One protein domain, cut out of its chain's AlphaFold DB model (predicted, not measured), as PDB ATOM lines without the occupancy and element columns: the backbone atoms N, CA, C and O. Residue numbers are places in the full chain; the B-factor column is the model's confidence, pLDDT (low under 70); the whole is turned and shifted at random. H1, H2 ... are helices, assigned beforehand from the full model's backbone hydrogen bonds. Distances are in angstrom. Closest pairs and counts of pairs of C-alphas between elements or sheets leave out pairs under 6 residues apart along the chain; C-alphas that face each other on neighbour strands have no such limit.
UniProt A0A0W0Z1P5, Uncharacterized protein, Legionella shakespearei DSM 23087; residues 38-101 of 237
ATOM      1  N   VAL A  38      -7.710  18.448  -8.236       52.47
ATOM      2  CA  VAL A  38      -7.773  17.804  -9.559       52.47
ATOM      3  C   VAL A  38      -9.225  17.566  -9.976       52.47
ATOM      4  O   VAL A  38      -9.949  16.768  -9.371       52.47
ATOM      5  N   PHE A  39      -9.642  18.263 -11.033       57.16
ATOM      6  CA  PHE A  39     -10.882  17.992 -11.754       57.16
ATOM      7  C   PHE A  39     -10.639  16.927 -12.829       57.16
ATOM      8  O   PHE A  39      -9.598  16.915 -13.483       57.16
ATOM      9  N   THR A  40     -11.596  16.024 -12.984       60.59
ATOM     10  CA  THR A  40     -11.594  14.899 -13.924       60.59
ATOM     11  C   THR A  40     -12.531  15.180 -15.101       60.59
ATOM     12  O   THR A  40     -13.338  16.106 -15.060       60.59
ATOM     13  N   GLU A  41     -12.493  14.348 -16.145       57.94
ATOM     14  CA  GLU A  41     -13.465  14.446 -17.245       57.94
ATOM     15  C   GLU A  41     -14.922  14.290 -16.784       57.94
ATOM     16  O   GLU A  41     -15.820  14.831 -17.423       57.94
ATOM     17  N   ALA A  42     -15.179  13.580 -15.679       57.81
ATOM     18  CA  ALA A  42     -16.517  13.487 -15.102       57.81
ATOM     19  C   ALA A  42     -16.990  14.848 -14.557       57.81
ATOM     20  O   ALA A  42     -18.147  15.213 -14.751       57.81
ATOM     21  N   ASP A  43     -16.082  15.639 -13.971       57.38
ATOM     22  CA  ASP A  43     -16.363  17.006 -13.512       57.38
ATOM     23  C   ASP A  43     -16.636  17.975 -14.670       57.38
ATOM     24  O   ASP A  43     -17.383  18.935 -14.508       57.38
ATOM     25  N   ALA A  44     -16.080  17.709 -15.856       55.78
ATOM     26  CA  ALA A  44     -16.349  18.494 -17.060       55.78
ATOM     27  C   ALA A  44     -17.703  18.160 -17.716       55.78
ATOM     28  O   ALA A  44     -18.265  18.998 -18.418       55.78
ATOM     29  N   ARG A  45     -18.227  16.942 -17.511       52.12
ATOM     30  CA  ARG A  45     -19.491  16.474 -18.111       52.12
ATOM     31  C   ARG A  45     -20.730  16.820 -17.277       52.12
ATOM     32  O   ARG A  45     -21.830  16.802 -17.824       52.12
ATOM     33  N   GLU A  46     -20.576  17.116 -15.986       51.41
ATOM     34  CA  GLU A  46     -21.688  17.175 -15.022       51.41
ATOM     35  C   GLU A  46     -21.678  18.439 -14.144       51.41
ATOM     36  O   GLU A  46     -21.847  18.388 -12.925       51.41
ATOM     37  N   ILE A  47     -21.525  19.612 -14.759       52.44
ATOM     38  CA  ILE A  47     -21.820  20.878 -14.079       52.44
ATOM     39  C   ILE A  47     -23.285  21.243 -14.325       52.44
ATOM     40  O   ILE A  47     -23.620  22.050 -15.185       52.44
ATOM     41  N   GLY A  48     -24.159  20.605 -13.545       51.12
ATOM     42  CA  GLY A  48     -25.439  21.184 -13.143       51.12
ATOM     43  C   GLY A  48     -26.599  21.115 -14.136       51.12
ATOM     44  O   GLY A  48     -26.696  21.909 -15.067       51.12
ATOM     45  N   ARG A  49     -27.592  20.267 -13.839       49.16
ATOM     46  CA  ARG A  49     -28.951  20.396 -14.395       49.16
ATOM     47  C   ARG A  49     -29.670  21.589 -13.737       49.16
ATOM     48  O   ARG A  49     -30.296  21.421 -12.696       49.16
ATOM     49  N   GLY A  50     -29.634  22.767 -14.368       56.62
ATOM     50  CA  GLY A  50     -30.551  23.884 -14.079       56.62
ATOM     51  C   GLY A  50     -29.960  25.097 -13.341       56.62
ATOM     52  O   GLY A  50     -28.785  25.134 -12.987       56.62
ATOM     53  N   LYS A  51     -30.802  26.120 -13.122       60.47
ATOM     54  CA  LYS A  51     -30.409  27.471 -12.663       60.47
ATOM     55  C   LYS A  51     -29.831  27.549 -11.246       60.47
ATOM     56  O   LYS A  51     -29.092  28.483 -10.966       60.47
ATOM     57  N   SER A  52     -30.127  26.595 -10.362       60.03
ATOM     58  CA  SER A  52     -29.732  26.651  -8.940       60.03
ATOM     59  C   SER A  52     -28.216  26.620  -8.692       60.03
ATOM     60  O   SER A  52     -27.776  26.906  -7.584       60.03
ATOM     61  N   TYR A  53     -27.421  26.282  -9.711       62.94
ATOM     62  CA  TYR A  53     -25.954  26.226  -9.658       62.94
ATOM     63  C   TYR A  53     -25.275  27.340 -10.465       62.94
ATOM     64  O   TYR A  53     -24.055  27.508 -10.418       62.94
ATOM     65  N   ALA A  54     -26.069  28.123 -11.192       71.12
ATOM     66  CA  ALA A  54     -25.625  29.289 -11.925       71.12
ATOM     67  C   ALA A  54     -25.522  30.484 -10.965       71.12
ATOM     68  O   ALA A  54     -26.355  31.384 -10.964       71.12
ATOM     69  N   VAL A  55     -24.506  30.482 -10.101       77.62
ATOM     70  CA  VAL A  55     -24.377  31.483  -9.023       77.62
ATOM     71  C   VAL A  55     -24.012  32.891  -9.520       77.62
ATOM     72  O   VAL A  55     -24.001  33.837  -8.734       77.62
ATOM     73  N   PHE A  56     -23.724  33.041 -10.817       83.56
ATOM     74  CA  PHE A  56     -23.379  34.303 -11.469       83.56
ATOM     75  C   PHE A  56     -24.302  34.603 -12.661       83.56
ATOM     76  O   PHE A  56     -24.677  33.667 -13.369       83.56
ATOM     77  N   PRO A  57     -24.632  35.883 -12.942       84.38
ATOM     78  CA  PRO A  57     -25.556  36.263 -14.016       84.38
ATOM     79  C   PRO A  57     -25.219  35.696 -15.399       84.38
ATOM     80  O   PRO A  57     -26.108  35.253 -16.119       84.38
ATOM     81  N   GLU A  58     -23.944  35.677 -15.776       83.69
ATOM     82  CA  GLU A  58     -23.491  35.130 -17.054       83.69
ATOM     83  C   GLU A  58     -23.657  33.607 -17.134       83.69
ATOM     84  O   GLU A  58     -24.022  33.093 -18.185       83.69
ATOM     85  N   LEU A  59     -23.512  32.897 -16.011       82.44
ATOM     86  CA  LEU A  59     -23.783  31.460 -15.946       82.44
ATOM     87  C   LEU A  59     -25.292  31.184 -15.992       82.44
ATOM     88  O   LEU A  59     -25.715  30.174 -16.547       82.44
ATOM     89  N   ILE A  60     -26.116  32.084 -15.435       81.38
ATOM     90  CA  ILE A  60     -27.584  31.983 -15.523       81.38
ATOM     91  C   ILE A  60     -27.999  32.132 -16.980       81.38
ATOM     92  O   ILE A  60     -28.797  31.338 -17.472       81.38
ATOM     93  N   LYS A  61     -27.411  33.111 -17.673       82.62
ATOM     94  CA  LYS A  61     -27.626  33.332 -19.100       82.62
ATOM     95  C   LYS A  61     -27.224  32.112 -19.930       82.62
ATOM     96  O   LYS A  61     -27.985  31.722 -20.808       82.62
ATOM     97  N   ASP A  62     -26.080  31.488 -19.635       79.00
ATOM     98  CA  ASP A  62     -25.666  30.247 -20.301       79.00
ATOM     99  C   ASP A  62     -26.747  29.161 -20.159       79.00
ATOM    100  O   ASP A  62     -27.178  28.589 -21.160       79.00
ATOM    101  N   VAL A  63     -27.256  28.943 -18.941       77.06
ATOM    102  CA  VAL A  63     -28.324  27.963 -18.679       77.06
ATOM    103  C   VAL A  63     -29.635  28.334 -19.381       77.06
ATOM    104  O   VAL A  63     -30.295  27.457 -19.938       77.06
ATOM    105  N   ASP A  64     -30.014  29.614 -19.379       81.06
ATOM    106  CA  ASP A  64     -31.223  30.116 -20.048       81.06
ATOM    107  C   ASP A  64     -31.190  29.925 -21.567       81.06
ATOM    108  O   ASP A  64     -32.221  29.692 -22.197       81.06
ATOM    109  N   GLU A  65     -29.997  29.952 -22.152       82.69
ATOM    110  CA  GLU A  65     -29.762  29.674 -23.569       82.69
ATOM    111  C   GLU A  65     -29.576  28.172 -23.861       82.69
ATOM    112  O   GLU A  65     -29.247  27.791 -24.985       82.69
ATOM    113  N   GLY A  66     -29.782  27.303 -22.864       73.19
ATOM    114  CA  GLY A  66     -29.638  25.851 -22.990       73.19
ATOM    115  C   GLY A  66     -28.187  25.364 -23.046       73.19
ATOM    116  O   GLY A  66     -27.948  24.215 -23.422       73.19
ATOM    117  N   ARG A  67     -27.215  26.215 -22.691       75.62
ATOM    118  CA  ARG A  67     -25.791  25.868 -22.612       75.62
ATOM    119  C   ARG A  67     -25.459  25.288 -21.236       75.62
ATOM    120  O   ARG A  67     -26.038  25.659 -20.217       75.62
ATOM    121  N   THR A  68     -24.501  24.369 -21.207       71.25
ATOM    122  CA  THR A  68     -23.972  23.810 -19.959       71.25
ATOM    123  C   THR A  68     -22.942  24.766 -19.370       71.25
ATOM    124  O   THR A  68     -22.102  25.296 -20.097       71.25
ATOM    125  N   ILE A  69     -22.959  24.947 -18.051       73.88
ATOM    126  CA  ILE A  69     -21.870  25.628 -17.343       73.88
ATOM    127  C   ILE A  69     -20.617  24.752 -17.471       73.88
ATOM    128  O   ILE A  69     -20.698  23.537 -17.331       73.88
ATOM    129  N   THR A  70     -19.448  25.324 -17.751       75.31
ATOM    130  CA  THR A  70     -18.187  24.569 -17.800       75.31
ATOM    131  C   THR A  70     -17.261  25.024 -16.677       75.31
ATOM    132  O   THR A  70     -17.427  26.101 -16.104       75.31
ATOM    133  N   ILE A  71     -16.262  24.199 -16.338       76.88
ATOM    134  CA  ILE A  71     -15.246  24.577 -15.342       76.88
ATOM    135  C   ILE A  71     -14.557  25.860 -15.805       76.88
ATOM    136  O   ILE A  71     -14.290  26.751 -15.006       76.88
ATOM    137  N   GLU A  72     -14.289  25.949 -17.106       80.69
ATOM    138  CA  GLU A  72     -13.686  27.114 -17.734       80.69
ATOM    139  C   GLU A  72     -14.589  28.344 -17.632       80.69
ATOM    140  O   GLU A  72     -14.127  29.362 -17.127       80.69
ATOM    141  N   SER A  73     -15.872  28.259 -18.008       80.25
ATOM    142  CA  SER A  73     -16.770  29.420 -17.942       80.25
ATOM    143  C   SER A  73     -16.946  29.928 -16.512       80.25
ATOM    144  O   SER A  73     -16.933  31.134 -16.272       80.25
ATOM    145  N   PHE A  74     -16.989  29.021 -15.534       84.06
ATOM    146  CA  PHE A  74     -17.025  29.387 -14.121       84.06
ATOM    147  C   PHE A  74     -15.708  30.037 -13.654       84.06
ATOM    148  O   PHE A  74     -15.727  31.036 -12.934       84.06
ATOM    149  N   LYS A  75     -14.542  29.511 -14.058       84.19
ATOM    150  CA  LYS A  75     -13.238  30.124 -13.737       84.19
ATOM    151  C   LYS A  75     -13.067  31.496 -14.374       84.19
ATOM    152  O   LYS A  75     -12.506  32.385 -13.731       84.19
ATOM    153  N   THR A  76     -13.571  31.682 -15.588       89.00
ATOM    154  CA  THR A  76     -13.614  32.986 -16.253       89.00
ATOM    155  C   THR A  76     -14.484  33.950 -15.450       89.00
ATOM    156  O   THR A  76     -13.994  34.999 -15.051       89.00
ATOM    157  N   ALA A  77     -15.691  33.538 -15.048       89.38
ATOM    158  CA  ALA A  77     -16.558  34.338 -14.179       89.38
ATOM    159  C   ALA A  77     -15.891  34.737 -12.841       89.38
ATOM    160  O   ALA A  77     -16.066  35.855 -12.348       89.38
ATOM    161  N   LEU A  78     -15.100  33.844 -12.237       90.38
ATOM    162  CA  LEU A  78     -14.317  34.156 -11.034       90.38
ATOM    163  C   LEU A  78     -13.173  35.140 -11.321       90.38
ATOM    164  O   LEU A  78     -12.962  36.078 -10.551       90.38
ATOM    165  N   THR A  79     -12.468  34.944 -12.435       92.88
ATOM    166  CA  THR A  79     -11.377  35.818 -12.899       92.88
ATOM    167  C   THR A  79     -11.870  37.236 -13.152       92.88
ATOM    168  O   THR A  79     -11.258  38.186 -12.664       92.88
ATOM    169  N   ASP A  80     -13.013  37.377 -13.821       93.44
ATOM    170  CA  ASP A  80     -13.645  38.665 -14.121       93.44
ATOM    171  C   ASP A  80     -14.052  39.424 -12.846       93.44
ATOM    172  O   ASP A  80     -14.159  40.650 -12.843       93.44
ATOM    173  N   ARG A  81     -14.221  38.704 -11.728       93.69
ATOM    174  CA  ARG A  81     -14.475  39.260 -10.386       93.69
ATOM    175  C   ARG A  81     -13.210  39.408  -9.533       93.69
ATOM    176  O   ARG A  81     -13.302  39.697  -8.342       93.69
ATOM    177  N   GLY A  82     -12.030  39.225 -10.122       92.12
ATOM    178  CA  GLY A  82     -10.732  39.438  -9.480       92.12
ATOM    179  C   GLY A  82     -10.162  38.228  -8.736       92.12
ATOM    180  O   GLY A  82      -9.085  38.339  -8.150       92.12
ATOM    181  N   ILE A  83     -10.826  37.069  -8.758       90.25
ATOM    182  CA  ILE A  83     -10.297  35.835  -8.167       90.25
ATOM    183  C   ILE A  83      -9.464  35.116  -9.227       90.25
ATOM    184  O   ILE A  83      -9.997  34.356 -10.029       90.25
ATOM    185  N   THR A  84      -8.153  35.353  -9.235       89.69
ATOM    186  CA  THR A  84      -7.212  34.778 -10.220       89.69
ATOM    187  C   THR A  84      -6.408  33.597  -9.683       89.69
ATOM    188  O   THR A  84      -5.787  32.864 -10.449       89.69
ATOM    189  N   ASN A  85      -6.407  33.386  -8.363       81.88
ATOM    190  CA  ASN A  85      -5.703  32.269  -7.747       81.88
ATOM    191  C   ASN A  85      -6.406  30.945  -8.097       81.88
ATOM    192  O   ASN A  85      -7.499  30.668  -7.604       81.88
ATOM    193  N   THR A  86      -5.757  30.112  -8.911       75.81
ATOM    194  CA  THR A  86      -6.302  28.833  -9.390       75.81
ATOM    195  C   THR A  86      -6.701  27.882  -8.262       75.81
ATOM    196  O   THR A  86      -7.721  27.203  -8.364       75.81
ATOM    197  N   GLU A  87      -5.935  27.817  -7.171       74.06
ATOM    198  CA  GLU A  87      -6.284  26.952  -6.038       74.06
ATOM    199  C   GLU A  87      -7.560  27.435  -5.352       74.06
ATOM    200  O   GLU A  87      -8.435  26.630  -5.029       74.06
ATOM    201  N   PHE A  88      -7.694  28.750  -5.170       78.50
ATOM    202  CA  PHE A  88      -8.888  29.350  -4.595       78.50
ATOM    203  C   PHE A  88     -10.099  29.194  -5.522       78.50
ATOM    204  O   PHE A  88     -11.160  28.783  -5.062       78.50
ATOM    205  N   GLN A  89      -9.934  29.373  -6.835       78.25
ATOM    206  CA  GLN A  89     -10.983  29.067  -7.814       78.25
ATOM    207  C   GLN A  89     -11.441  27.604  -7.732       78.25
ATOM    208  O   GLN A  89     -12.641  27.330  -7.725       78.25
ATOM    209  N   ASN A  90     -10.502  26.656  -7.637       75.38
ATOM    210  CA  ASN A  90     -10.818  25.231  -7.526       75.38
ATOM    211  C   ASN A  90     -11.580  24.918  -6.226       75.38
ATOM    212  O   ASN A  90     -12.525  24.131  -6.246       75.38
ATOM    213  N   LYS A  91     -11.210  25.562  -5.111       75.31
ATOM    214  CA  LYS A  91     -11.922  25.454  -3.826       75.31
ATOM    215  C   LYS A  91     -13.364  25.949  -3.938       75.31
ATOM    216  O   LYS A  91     -14.278  25.267  -3.484       75.31
ATOM    217  N   ILE A  92     -13.567  27.102  -4.575       79.94
ATOM    218  CA  ILE A  92     -14.897  27.679  -4.803       79.94
ATOM    219  C   ILE A  92     -15.749  26.740  -5.656       79.94
ATOM    220  O   ILE A  92     -16.859  26.395  -5.263       79.94
ATOM    221  N   LEU A  93     -15.202  26.271  -6.777       75.94
ATOM    222  CA  LEU A  93     -15.846  25.294  -7.652       75.94
ATOM    223  C   LEU A  93     -16.268  24.034  -6.889       75.94
ATOM    224  O   LEU A  93     -17.415  23.612  -6.981       75.94
ATOM    225  N   TYR A  94     -15.385  23.465  -6.069       72.69
ATOM    226  CA  TYR A  94     -15.683  22.258  -5.294       72.69
ATOM    227  C   TYR A  94     -16.912  22.413  -4.370       72.69
ATOM    228  O   TYR A  94     -17.611  21.436  -4.106       72.69
ATOM    229  N   LEU A  95     -17.207  23.630  -3.900       71.88
ATOM    230  CA  LEU A  95     -18.348  23.918  -3.020       71.88
ATOM    231  C   LEU A  95     -19.688  24.052  -3.748       71.88
ATOM    232  O   LEU A  95     -20.738  23.864  -3.124       71.88
ATOM    233  N   VAL A  96     -19.650  24.409  -5.028       70.81
ATOM    234  CA  VAL A  96     -20.835  24.745  -5.830       70.81
ATOM    235  C   VAL A  96     -21.141  23.710  -6.908       70.81
ATOM    236  O   VAL A  96     -22.271  23.659  -7.377       70.81
ATOM    237  N   LEU A  97     -20.179  22.868  -7.297       64.44
ATOM    238  CA  LEU A  97     -20.407  21.800  -8.269       64.44
ATOM    239  C   LEU A  97     -21.357  20.734  -7.710       64.44
ATOM    240  O   LEU A  97     -21.267  20.365  -6.546       64.44
ATOM    241  N   GLN A  98     -22.262  20.233  -8.553       56.16
ATOM    242  CA  GLN A  98     -23.293  19.253  -8.184       56.16
ATOM    243  C   GLN A  98     -22.723  17.845  -7.950       56.16
ATOM    244  O   GLN A  98     -23.184  17.112  -7.078       56.16
ATOM    245  N   ASN A  99     -21.747  17.448  -8.765       53.91
ATOM    246  CA  ASN A  99     -21.144  16.116  -8.741       53.91
ATOM    247  C   ASN A  99     -20.132  15.938  -7.593       53.91
ATOM    248  O   ASN A  99     -19.690  14.828  -7.291       53.91
ATOM    249  N   ARG A 100     -19.773  17.040  -6.936       55.12
ATOM    250  CA  ARG A 100     -19.016  17.065  -5.692       55.12
ATOM    251  C   ARG A 100     -20.008  17.447  -4.606       55.12
ATOM    252  O   ARG A 100     -20.917  18.219  -4.861       55.12
ATOM    253  N   ALA A 101     -19.931  16.846  -3.423       55.88
ATOM    254  CA  ALA A 101     -20.911  17.109  -2.370       55.88
ATOM    255  C   ALA A 101     -20.813  18.581  -1.918       55.88
ATOM    256  O   ALA A 101     -20.103  18.863  -0.969       55.88
TER     257      ALA A 101
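AT A GLANCE: This is residues 38 to 101 of the 237 residues of an uncharacterized protein of Legionella shakespearei DSM 23087 (UniProt A0A0W0Z1P5). H3 is the middle of a small helical body, with H2 folded alongside it as a loose hairpin and H4 packing on it at a steep angle; short H1 lies off the start of H3. The 64 printed residues include four named helices, H1 to H4 in order, and no named strand; the class is all helix. The whole is compact, with a radius of gyration of the C-alphas of 11.0 A and spans of 29 by 25 by 17 A.

IN THESE COORDINATES: H1, residues 41 to 45, begins at C-alpha 41 (-13.465, 14.446, -17.245). H2 is residues 57 to 64, 10.3 A; H3 is 71 to 80, 14.2 A; H4 is 86 to 96, 15.5 A, ending at C-alpha 96 (-20.835, 24.745, -5.830).

HOW THE PARTS SIT: H1 is close to but not clearly touching H3 (C-alphas of Ala 44 and Ile 71, the closest, 6.4 A). H2 and H3, a hairpin, touch at Leu 59 and Phe 74, whose C-alphas are closest at 7.3 A, with a shallow tilt of 30 degrees, opposite ways. H3 and H4 touch, closest at the C-alphas of Lys 75 and Gln 89, 6.4 A, with a steep tilt of 65 degrees. H2 and H4 are apart. In H1, H2, H3 and H4 every O i to N i+4 pair is within hydrogen-bond range.

THE WHOLE: The farthest C-alphas, Glu 65 and Glu 87, are 29.4 A apart. The printed part has no cut; the link H1 to H2 is long. Residues 38 to 53 and 97 to 101 are under 70 in pLDDT.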